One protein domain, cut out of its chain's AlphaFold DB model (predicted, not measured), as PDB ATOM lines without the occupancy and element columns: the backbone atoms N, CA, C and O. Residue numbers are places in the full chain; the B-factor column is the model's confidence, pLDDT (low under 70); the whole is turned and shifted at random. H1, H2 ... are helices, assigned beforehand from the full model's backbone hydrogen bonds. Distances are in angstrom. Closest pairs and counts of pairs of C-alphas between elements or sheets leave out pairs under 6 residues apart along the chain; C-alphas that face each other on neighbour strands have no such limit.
ATOM      1  N   LEU A  13      40.335 -36.004  50.412       70.88
ATOM      2  CA  LEU A  13      40.852 -34.678  50.098       70.88
ATOM      3  C   LEU A  13      42.380 -34.696  50.121       70.88
ATOM      4  O   LEU A  13      43.030 -35.136  51.074       70.88
ATOM      5  N   THR A  14      42.973 -34.175  49.052       75.12
ATOM      6  CA  THR A  14      44.427 -34.033  48.984       75.12
ATOM      7  C   THR A  14      44.949 -33.079  50.066       75.12
ATOM      8  O   THR A  14      44.326 -32.074  50.384       75.12
ATOM      9  N   GLN A  15      46.142 -33.366  50.601       75.31
ATOM     10  CA  GLN A  15      46.857 -32.488  51.550       75.31
ATOM     11  C   GLN A  15      47.368 -31.188  50.893       75.31
ATOM     12  O   GLN A  15      47.779 -30.257  51.583       75.31
ATOM     13  N   ASP A  16      47.371 -31.136  49.557       82.31
ATOM     14  CA  ASP A  16      47.691 -29.942  48.777       82.31
ATOM     15  C   ASP A  16      46.503 -28.962  48.832       82.31
ATOM     16  O   ASP A  16      45.429 -29.287  48.315       82.31
ATOM     17  N   PRO A  17      46.669 -27.768  49.432       76.62
ATOM     18  CA  PRO A  17      45.565 -26.844  49.664       76.62
ATOM     19  C   PRO A  17      44.927 -26.337  48.368       76.62
ATOM     20  O   PRO A  17      43.730 -26.062  48.364       76.62
ATOM     21  N   VAL A  18      45.682 -26.236  47.268       78.69
ATOM     22  CA  VAL A  18      45.142 -25.767  45.982       78.69
ATOM     23  C   VAL A  18      44.232 -26.840  45.383       78.69
ATOM     24  O   VAL A  18      43.086 -26.565  45.040       78.69
ATOM     25  N   LYS A  19      44.688 -28.096  45.368       79.12
ATOM     26  CA  LYS A  19      43.886 -29.225  44.873       79.12
ATOM     27  C   LYS A  19      42.686 -29.535  45.759       79.12
ATOM     28  O   LYS A  19      41.645 -29.931  45.249       79.12
ATOM     29  N   ALA A  20      42.804 -29.338  47.071       74.94
ATOM     30  CA  ALA A  20      41.686 -29.501  47.994       74.94
ATOM     31  C   ALA A  20      40.563 -28.486  47.725       74.94
ATOM     32  O   ALA A  20      39.389 -28.827  47.863       74.94
ATOM     33  N   VAL A  21      40.903 -27.254  47.326       78.38
ATOM     34  CA  VAL A  21      39.915 -26.251  46.897       78.38
ATOM     35  C   VAL A  21      39.222 -26.700  45.612       78.38
ATOM     36  O   VAL A  21      37.994 -26.713  45.574       78.38
ATOM     37  N   ASP A  22      39.980 -27.158  44.613       79.25
ATOM     38  CA  ASP A  22      39.412 -27.660  43.354       79.25
ATOM     39  C   ASP A  22      38.498 -28.879  43.573       79.25
ATOM     40  O   ASP A  22      37.417 -28.963  42.994       79.25
ATOM     41  N   GLN A  23      38.882 -29.810  44.454       80.06
ATOM     42  CA  GLN A  23      38.068 -30.978  44.817       80.06
ATOM     43  C   GLN A  23      36.780 -30.588  45.547       80.06
ATOM     44  O   GLN A  23      35.723 -31.153  45.270       80.06
ATOM     45  N   LYS A  24      36.842 -29.613  46.462       78.50
ATOM     46  CA  LYS A  24      35.650 -29.089  47.145       78.50
ATOM     47  C   LYS A  24      34.714 -28.378  46.176       78.50
ATOM     48  O   LYS A  24      33.506 -28.574  46.265       78.50
ATOM     49  N   TRP A  25      35.261 -27.605  45.242       77.19
ATOM     50  CA  TRP A  25      34.478 -26.970  44.186       77.19
ATOM     51  C   TRP A  25      33.821 -28.005  43.270       77.19
ATOM     52  O   TRP A  25      32.633 -27.914  42.976       77.19
ATOM     53  N   TRP A  26      34.559 -29.047  42.890       78.62
ATOM     54  CA  TRP A  26      34.017 -30.152  42.110       78.62
ATOM     55  C   TRP A  26      32.908 -30.911  42.856       78.62
ATOM     56  O   TRP A  26      31.860 -31.167  42.271       78.62
ATOM     57  N   ASN A  27      33.095 -31.206  44.148       80.75
ATOM     58  CA  ASN A  27      32.061 -31.811  44.993       80.75
ATOM     59  C   ASN A  27      30.806 -30.931  45.054       80.75
ATOM     60  O   ASN A  27      29.698 -31.443  44.950       80.75
ATOM     61  N   PHE A  28      30.974 -29.617  45.210       78.25
ATOM     62  CA  PHE A  28      29.862 -28.672  45.213       78.25
ATOM     63  C   PHE A  28      29.094 -28.705  43.886       78.25
ATOM     64  O   PHE A  28      27.881 -28.891  43.890       78.25
ATOM     65  N   MET A  29      29.795 -28.611  42.754       77.06
ATOM     66  CA  MET A  29      29.181 -28.680  41.424       77.06
ATOM     67  C   MET A  29      28.457 -30.009  41.186       77.06
ATOM     68  O   MET A  29      27.340 -30.015  40.671       77.06
ATOM     69  N   LEU A  30      29.071 -31.134  41.568       77.31
ATOM     70  CA  LEU A  30      28.478 -32.457  41.390       77.31
ATOM     71  C   LEU A  30      27.232 -32.645  42.264       77.31
ATOM     72  O   LEU A  30      26.228 -33.147  41.768       77.31
ATOM     73  N   SER A  31      27.275 -32.214  43.526       75.00
ATOM     74  CA  SER A  31      26.117 -32.261  44.424       75.00
ATOM     75  C   SER A  31      24.976 -31.377  43.922       75.00
ATOM     76  O   SER A  31      23.842 -31.837  43.871       75.00
ATOM     77  N   SER A  32      25.263 -30.149  43.480       72.50
ATOM     78  CA  SER A  32      24.251 -29.250  42.905       72.50
ATOM     79  C   SER A  32      23.606 -29.839  41.649       72.50
ATOM     80  O   SER A  32      22.386 -29.802  41.502       72.50
ATOM     81  N   LEU A  33      24.405 -30.445  40.764       75.56
ATOM     82  CA  LEU A  33      23.885 -31.143  39.588       75.56
ATOM     83  C   LEU A  33      23.021 -32.348  39.980       75.56
ATOM     84  O   LEU A  33      21.995 -32.584  39.351       75.56
ATOM     85  N   HIS A  34      23.424 -33.108  41.000       77.31
ATOM     86  CA  HIS A  34      22.650 -34.248  41.486       77.31
ATOM     87  C   HIS A  34      21.288 -33.811  42.024       77.31
ATOM     88  O   HIS A  34      20.287 -34.354  41.579       77.31
ATOM     89  N   ILE A  35      21.251 -32.774  42.870       73.12
ATOM     90  CA  ILE A  35      20.009 -32.193  43.404       73.12
ATOM     91  C   ILE A  35      19.100 -31.733  42.261       73.12
ATOM     92  O   ILE A  35      17.919 -32.061  42.241       73.12
ATOM     93  N   PHE A  36      19.647 -31.021  41.269       74.19
ATOM     94  CA  PHE A  36      18.872 -30.584  40.106       74.19
ATOM     95  C   PHE A  36      18.279 -31.768  39.330       74.19
ATOM     96  O   PHE A  36      17.096 -31.770  38.994       74.19
ATOM     97  N   VAL A  37      19.090 -32.795  39.060       75.88
ATOM     98  CA  VAL A  37      18.631 -34.008  38.377       75.88
ATOM     99  C   VAL A  37      17.562 -34.716  39.208       75.88
ATOM    100  O   VAL A  37      16.525 -35.074  38.659       75.88
ATOM    101  N   GLU A  38      17.769 -34.894  40.511       79.56
ATOM    102  CA  GLU A  38      16.797 -35.504  41.423       79.56
ATOM    103  C   GLU A  38      15.473 -34.748  41.421       79.56
ATOM    104  O   GLU A  38      14.432 -35.383  41.263       79.56
ATOM    105  N   HIS A  39      15.511 -33.417  41.481       76.56
ATOM    106  CA  HIS A  39      14.321 -32.574  41.447       76.56
ATOM    107  C   HIS A  39      13.538 -32.741  40.136       76.56
ATOM    108  O   HIS A  39      12.344 -33.045  40.152       76.56
ATOM    109  N   VAL A  40      14.212 -32.648  38.982       76.88
ATOM    110  CA  VAL A  40      13.586 -32.861  37.662       76.88
ATOM    111  C   VAL A  40      13.002 -34.276  37.552       76.88
ATOM    112  O   VAL A  40      11.886 -34.465  37.064       76.88
ATOM    113  N   PHE A  41      13.715 -35.290  38.046       79.81
ATOM    114  CA  PHE A  41      13.202 -36.658  38.086       79.81
ATOM    115  C   PHE A  41      12.034 -36.830  39.061       79.81
ATOM    116  O   PHE A  41      11.147 -37.635  38.781       79.81
ATOM    117  N   GLY A  42      12.013 -36.107  40.180       79.00
ATOM    118  CA  GLY A  42      10.906 -36.076  41.134       79.00
ATOM    119  C   GLY A  42       9.632 -35.562  40.473       79.00
ATOM    120  O   GLY A  42       8.608 -36.251  40.483       79.00
ATOM    121  N   GLN A  43       9.723 -34.427  39.778       78.31
ATOM    122  CA  GLN A  43       8.610 -33.874  39.004       78.31
ATOM    123  C   GLN A  43       8.126 -34.840  37.913       78.31
ATOM    124  O   GLN A  43       6.924 -35.103  37.791       78.31
ATOM    125  N   LEU A  44       9.051 -35.437  37.152       84.25
ATOM    126  CA  LEU A  44       8.720 -36.427  36.124       84.25
ATOM    127  C   LEU A  44       8.043 -37.671  36.708       84.25
ATOM    128  O   LEU A  44       7.072 -38.152  36.131       84.25
ATOM    129  N   LYS A  45       8.522 -38.205  37.838       80.94
ATOM    130  CA  LYS A  45       7.924 -39.374  38.506       80.94
ATOM    131  C   LYS A  45       6.529 -39.082  39.040       80.94
ATOM    132  O   LYS A  45       5.669 -39.954  38.940       80.94
ATOM    133  N   GLY A  46       6.307 -37.882  39.579       78.81
ATOM    134  CA  GLY A  46       4.983 -37.439  40.003       78.81
ATOM    135  C   GLY A  46       4.013 -37.409  38.822       78.81
ATOM    136  O   GLY A  46       2.925 -37.977  38.897       78.81
ATOM    137  N   ARG A  47       4.427 -36.806  37.702       82.69
ATOM    138  CA  ARG A  47       3.578 -36.656  36.509       82.69
ATOM    139  C   ARG A  47       3.379 -37.964  35.739       82.69
ATOM    140  O   ARG A  47       2.317 -38.193  35.163       82.69
ATOM    141  N   PHE A  48       4.384 -38.837  35.727       85.88
ATOM    142  CA  PHE A  48       4.392 -40.079  34.959       85.88
ATOM    143  C   PHE A  48       4.653 -41.294  35.862       85.88
ATOM    144  O   PHE A  48       5.784 -41.788  35.932       85.88
ATOM    145  N   PRO A  49       3.599 -41.873  36.473       81.00
ATOM    146  CA  PRO A  49       3.719 -43.040  37.353       81.00
ATOM    147  C   PRO A  49       4.390 -44.259  36.703       81.00
ATOM    148  O   PRO A  49       4.936 -45.114  37.396       81.00
ATOM    149  N   ILE A  50       4.403 -44.336  35.365       80.25
ATOM    150  CA  ILE A  50       5.090 -45.396  34.613       80.25
ATOM    151  C   ILE A  50       6.589 -45.493  34.946       80.25
ATOM    152  O   ILE A  50       7.157 -46.581  34.865       80.25
ATOM    153  N   LEU A  51       7.213 -44.393  35.386       79.44
ATOM    154  CA  LEU A  51       8.610 -44.363  35.820       79.44
ATOM    155  C   LEU A  51       8.867 -45.186  37.094       79.44
ATOM    156  O   LEU A  51       9.987 -45.651  37.294       79.44
ATOM    157  N   GLN A  52       7.850 -45.416  37.932       75.31
ATOM    158  CA  GLN A  52       7.964 -46.253  39.135       75.31
ATOM    159  C   GLN A  52       7.977 -47.755  38.806       75.31
ATOM    160  O   GLN A  52       8.425 -48.569  39.609       75.31
ATOM    161  N   CYS A  53       7.518 -48.130  37.610       76.75
ATOM    162  CA  CYS A  53       7.330 -49.519  37.192       76.75
ATOM    163  C   CYS A  53       8.398 -50.005  36.198       76.75
ATOM    164  O   CYS A  53       8.185 -51.013  35.521       76.75
ATOM    165  N   LEU A  54       9.528 -49.300  36.071       74.44
ATOM    166  CA  LEU A  54      10.542 -49.623  35.067       74.44
ATOM    167  C   LEU A  54      11.301 -50.923  35.391       74.44
ATOM    168  O   LEU A  54      11.986 -51.002  36.413       74.44
ATOM    169  N   PRO A  55      11.230 -51.954  34.525       72.38
ATOM    170  CA  PRO A  55      11.922 -53.217  34.751       72.38
ATOM    171  C   PRO A  55      13.428 -53.069  34.491       72.38
ATOM    172  O   PRO A  55      13.844 -52.664  33.414       72.38
ATOM    173  N   GLY A  56      14.282 -53.465  35.440       67.06
ATOM    174  CA  GLY A  56      15.734 -53.197  35.432       67.06
ATOM    175  C   GLY A  56      16.604 -53.882  34.361       67.06
ATOM    176  O   GLY A  56      17.782 -54.113  34.611       67.06
ATOM    177  N   GLN A  57      16.071 -54.259  33.198       68.81
ATOM    178  CA  GLN A  57      16.769 -55.124  32.236       68.81
ATOM    179  C   GLN A  57      17.415 -54.381  31.057       68.81
ATOM    180  O   GLN A  57      18.327 -54.937  30.445       68.81
ATOM    181  N   LYS A  58      16.996 -53.147  30.728       79.56
ATOM    182  CA  LYS A  58      17.526 -52.402  29.568       79.56
ATOM    183  C   LYS A  58      17.685 -50.908  29.852       79.56
ATOM    184  O   LYS A  58      16.768 -50.118  29.655       79.56
ATOM    185  N   LEU A  59      18.890 -50.522  30.270       80.69
ATOM    186  CA  LEU A  59      19.228 -49.131  30.597       80.69
ATOM    187  C   LEU A  59      18.986 -48.170  29.421       80.69
ATOM    188  O   LEU A  59      18.477 -47.075  29.626       80.69
ATOM    189  N   GLN A  60      19.304 -48.592  28.195       79.94
ATOM    190  CA  GLN A  60      19.112 -47.770  26.999       79.94
ATOM    191  C   GLN A  60      17.633 -47.434  26.758       79.94
ATOM    192  O   GLN A  60      17.305 -46.283  26.480       79.94
ATOM    193  N   ASP A  61      16.744 -48.411  26.945       80.50
ATOM    194  CA  ASP A  61      15.298 -48.215  26.801       80.50
ATOM    195  C   ASP A  61      14.766 -47.253  27.872       80.50
ATOM    196  O   ASP A  61      13.905 -46.423  27.586       80.50
ATOM    197  N   HIS A  62      15.318 -47.301  29.088       83.31
ATOM    198  CA  HIS A  62      14.969 -46.348  30.144       83.31
ATOM    199  C   HIS A  62      15.434 -44.935  29.814       83.31
ATOM    200  O   HIS A  62      14.664 -43.999  29.995       83.31
ATOM    201  N   CYS A  63      16.657 -44.766  29.305       83.00
ATOM    202  CA  CYS A  63      17.152 -43.457  28.889       83.00
ATOM    203  C   CYS A  63      16.264 -42.848  27.796       83.00
ATOM    204  O   CYS A  63      15.863 -41.696  27.927       83.00
ATOM    205  N   MET A  64      15.892 -43.635  26.778       85.56
ATOM    206  CA  MET A  64      14.985 -43.182  25.717       85.56
ATOM    207  C   MET A  64      13.593 -42.837  26.256       85.56
ATOM    208  O   MET A  64      12.996 -41.847  25.841       85.56
ATOM    209  N   LEU A  65      13.070 -43.630  27.193       86.81
ATOM    210  CA  LEU A  65      11.783 -43.350  27.819       86.81
ATOM    211  C   LEU A  65      11.820 -42.056  28.636       86.81
ATOM    212  O   LEU A  65      10.913 -41.241  28.516       86.81
ATOM    213  N   ILE A  66      12.855 -41.855  29.451       85.50
ATOM    214  CA  ILE A  66      13.031 -40.637  30.252       85.50
ATOM    215  C   ILE A  66      13.117 -39.415  29.335       85.50
ATOM    216  O   ILE A  66      12.435 -38.426  29.580       85.50
ATOM    217  N   GLU A  67      13.896 -39.496  28.256       85.50
ATOM    218  CA  GLU A  67      14.021 -38.421  27.269       85.50
ATOM    219  C   GLU A  67      12.678 -38.107  26.594       85.50
ATOM    220  O   GLU A  67      12.282 -36.945  26.503       85.50
ATOM    221  N   ALA A  68      11.920 -39.132  26.195       87.62
ATOM    222  CA  ALA A  68      10.580 -38.947  25.646       87.62
ATOM    223  C   ALA A  68       9.632 -38.278  26.657       87.62
ATOM    224  O   ALA A  68       8.873 -37.383  26.289       87.62
ATOM    225  N   LEU A  69       9.690 -38.671  27.932       88.25
ATOM    226  CA  LEU A  69       8.875 -38.076  28.991       88.25
ATOM    227  C   LEU A  69       9.281 -36.634  29.306       88.25
ATOM    228  O   LEU A  69       8.398 -35.825  29.565       88.25
ATOM    229  N   MET A  70      10.567 -36.282  29.218       85.25
ATOM    230  CA  MET A  70      11.024 -34.890  29.308       85.25
ATOM    231  C   MET A  70      10.435 -34.030  28.187       85.25
ATOM    232  O   MET A  70       9.933 -32.940  28.442       85.25
ATOM    233  N   ILE A  71      10.446 -34.527  26.947       85.25
ATOM    234  CA  ILE A  71       9.859 -33.805  25.810       85.25
ATOM    235  C   ILE A  71       8.358 -33.594  26.032       85.25
ATOM    236  O   ILE A  71       7.857 -32.485  25.858       85.25
ATOM    237  N   VAL A  72       7.637 -34.642  26.444       87.44
ATOM    238  CA  VAL A  72       6.199 -34.548  26.735       87.44
ATOM    239  C   VAL A  72       5.935 -33.597  27.902       87.44
ATOM    240  O   VAL A  72       5.007 -32.802  27.818       87.44
ATOM    241  N   HIS A  73       6.747 -33.637  28.958       85.75
ATOM    242  CA  HIS A  73       6.649 -32.719  30.091       85.75
ATOM    243  C   HIS A  73       6.746 -31.260  29.639       85.75
ATOM    244  O   HIS A  73       5.837 -30.491  29.926       85.75
ATOM    245  N   ASN A  74       7.770 -30.913  28.854       83.50
ATOM    246  CA  ASN A  74       7.957 -29.552  28.349       83.50
ATOM    247  C   ASN A  74       6.772 -29.087  27.492       83.50
ATOM    248  O   ASN A  74       6.345 -27.941  27.584       83.50
ATOM    249  N   ILE A  75       6.217 -29.982  26.666       86.00
ATOM    250  CA  ILE A  75       5.017 -29.683  25.875       86.00
ATOM    251  C   ILE A  75       3.830 -29.389  26.800       86.00
ATOM    252  O   ILE A  75       3.111 -28.418  26.587       86.00
ATOM    253  N   LEU A  76       3.609 -30.219  27.820       84.25
ATOM    254  CA  LEU A  76       2.502 -30.052  28.761       84.25
ATOM    255  C   LEU A  76       2.639 -28.776  29.605       84.25
ATOM    256  O   LEU A  76       1.636 -28.103  29.829       84.25
ATOM    257  N   GLU A  77       3.853 -28.415  30.026       82.50
ATOM    258  CA  GLU A  77       4.113 -27.141  30.708       82.50
ATOM    259  C   GLU A  77       3.806 -25.933  29.820       82.50
ATOM    260  O   GLU A  77       3.113 -25.019  30.262       82.50
ATOM    261  N   GLU A  78       4.233 -25.951  28.553       84.50
ATOM    262  CA  GLU A  78       3.940 -24.877  27.590       84.50
ATOM    263  C   GLU A  78       2.427 -24.696  27.374       84.50
ATOM    264  O   GLU A  78       1.934 -23.578  27.224       84.50
ATOM    265  N   TYR A  79       1.658 -25.790  27.402       88.19
ATOM    266  CA  TYR A  79       0.195 -25.744  27.315       88.19
ATOM    267  C   TYR A  79      -0.504 -25.388  28.639       88.19
ATOM    268  O   TYR A  79      -1.732 -25.258  28.650       88.19
ATOM    269  N   GLY A  80       0.241 -25.202  29.733       82.62
ATOM    270  CA  GLY A  80      -0.301 -24.888  31.055       82.62
ATOM    271  C   GLY A  80      -1.096 -26.036  31.679       82.62
ATOM    272  O   GLY A  80      -2.028 -25.787  32.443       82.62
ATOM    273  N   ASP A  81      -0.779 -27.284  31.320       84.69
ATOM    274  CA  ASP A  81      -1.419 -28.465  31.896       84.69
ATOM    275  C   ASP A  81      -1.062 -28.579  33.381       84.69
ATOM    276  O   ASP A  81       0.118 -28.599  33.748       84.69
ATOM    277  N   ASP A  82      -2.090 -28.663  34.221       78.44
ATOM    278  CA  ASP A  82      -1.958 -28.692  35.672       78.44
ATOM    279  C   ASP A  82      -1.720 -30.132  36.165       78.44
ATOM    280  O   ASP A  82      -2.638 -30.963  36.108       78.44
ATOM    281  N   PRO A  83      -0.514 -30.458  36.666       73.62
ATOM    282  CA  PRO A  83      -0.202 -31.797  37.144       73.62
ATOM    283  C   PRO A  83      -1.010 -32.200  38.388       73.62
ATOM    284  O   PRO A  83      -1.154 -33.397  38.630       73.62
ATOM    285  N   GLU A  84      -1.611 -31.261  39.133       73.94
ATOM    286  CA  GLU A  84      -2.499 -31.573  40.269       73.94
ATOM    287  C   GLU A  84      -3.786 -32.293  39.845       73.94
ATOM    288  O   GLU A  84      -4.447 -32.947  40.654       73.94
ATOM    289  N   THR A  85      -4.129 -32.240  38.557       76.44
ATOM    290  CA  THR A  85      -5.271 -32.973  38.000       76.44
ATOM    291  C   THR A  85      -4.999 -34.472  37.824       76.44
ATOM    292  O   THR A  85      -5.936 -35.257  37.636       76.44
ATOM    293  N   ILE A  86      -3.736 -34.900  37.920       75.94
ATOM    294  CA  ILE A  86      -3.330 -36.298  37.783       75.94
ATOM    295  C   ILE A  86      -3.665 -37.046  39.075       75.94
ATOM    296  O   ILE A  86      -3.215 -36.709  40.169       75.94
ATOM    297  N   TRP A  87      -4.454 -38.115  38.954       65.56
ATOM    298  CA  TRP A  87      -4.848 -38.922  40.105       65.56
ATOM    299  C   TRP A  87      -3.624 -39.529  40.807       65.56
ATOM    300  O   TRP A  87      -2.872 -40.294  40.205       65.56
ATOM    301  N   GLY A  88      -3.456 -39.207  42.093       66.50
ATOM    302  CA  GLY A  88      -2.318 -39.656  42.899       66.50
ATOM    303  C   GLY A  88      -1.105 -38.721  42.868       66.50
ATOM    304  O   GLY A  88      -0.140 -38.992  43.579       66.50
ATOM    305  N   PHE A  89      -1.152 -37.616  42.117       68.56
ATOM    306  CA  PHE A  89      -0.152 -36.557  42.209       68.56
ATOM    307  C   PHE A  89      -0.317 -35.812  43.537       68.56
ATOM    308  O   PHE A  89      -1.373 -35.253  43.824       68.56
ATOM    309  N   ASN A  90       0.713 -35.835  44.377       65.25
ATOM    310  CA  ASN A  90       0.717 -35.152  45.674       65.25
ATOM    311  C   ASN A  90       1.593 -33.888  45.672       65.25
ATOM    312  O   ASN A  90       1.652 -33.215  46.700       65.25
ATOM    313  N   GLY A  91       2.284 -33.595  44.559       62.56
ATOM    314  CA  GLY A  91       3.231 -32.483  44.427       62.56
ATOM    315  C   GLY A  91       4.406 -32.533  45.409       62.56
ATOM    316  O   GLY A  91       5.105 -31.538  45.567       62.56
ATOM    317  N   LYS A  92       4.601 -33.658  46.104       58.72
ATOM    318  CA  LYS A  92       5.604 -33.821  47.155       58.72
ATOM    319  C   LYS A  92       6.654 -34.818  46.707       58.72
ATOM    320  O   LYS A  92       6.329 -35.875  46.171       58.72
ATOM    321  N   GLU A  93       7.906 -34.474  46.967       57.69
ATOM    322  CA  GLU A  93       9.009 -35.425  46.907       57.69
ATOM    323  C   GLU A  93       8.825 -36.485  48.012       57.69
ATOM    324  O   GLU A  93       8.176 -36.222  49.027       57.69
ATOM    325  N   ASP A  94       9.317 -37.710  47.793       58.97
ATOM    326  CA  ASP A  94       9.211 -38.792  48.780       58.97
ATOM    327  C   ASP A  94       9.897 -38.375  50.100       58.97
ATOM    328  O   ASP A  94      11.063 -37.981  50.091       58.97
ATOM    329  N   ASP A  95       9.202 -38.521  51.241       50.12
ATOM    330  CA  ASP A  95       9.646 -38.087  52.589       50.12
ATOM    331  C   ASP A  95      11.013 -38.673  53.042       50.12
ATOM    332  O   ASP A  95      11.589 -38.221  54.035       50.12
ATOM    333  N   ASP A  96      11.544 -39.679  52.338       49.53
ATOM    334  CA  ASP A  96      12.827 -40.338  52.632       49.53
ATOM    335  C   ASP A  96      14.057 -39.624  52.028       49.53
ATOM    336  O   ASP A  96      15.198 -40.019  52.302       49.53
TER     337      ASP A  96
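AT A GLANCE: This is residues 13 to 96 of the 133 residues of the protein "DDE Tnp4 domain-containing protein" of Armillaria gallica (UniProt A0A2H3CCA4). A long helix, H1, makes the length of the model, and near its last turns a second long helix, H3, crosses it at a steep angle, roughly as a T. The short H2 lies at the turn after H1, and the tail of residues 79 to 96, with no named element, runs round that same end. The printed part has 84 residues, with named helices H1, H2, H3 in that order and no named strand: all helix. It is only just loose, close to extended, with a radius of gyration of the C-alphas of 17.6 A and spans of 53 by 31 by 27 A.

HOW THE PARTS SIT: H1, residues 17 to 47, and H2, residues 49 to 53, only just touch, only at the corner, C-alphas 45 and 51 being closest at 5.7 A. H3, residues 59 to 78, only just touches H1, closest at C-alphas 44 and 69, 7.3 A; at 71 degrees they are only just about perpendicular. In H1 and H3 every O i to N i+4 pair is within hydrogen-bond range; H2 has 0 of 1, but 2 of 2 O i to N i+3.

IN THESE COORDINATES: H1 runs 45.1 A from C-alpha 17 at (45.565, -26.844, 49.664). H3 runs 28.8 A to C-alpha 78 at (3.940, -24.877, 27.590).

THE WHOLE: The printed part has no cut; both links are tight. Residues 56 to 57 and 87 to 96 have pLDDT under 70.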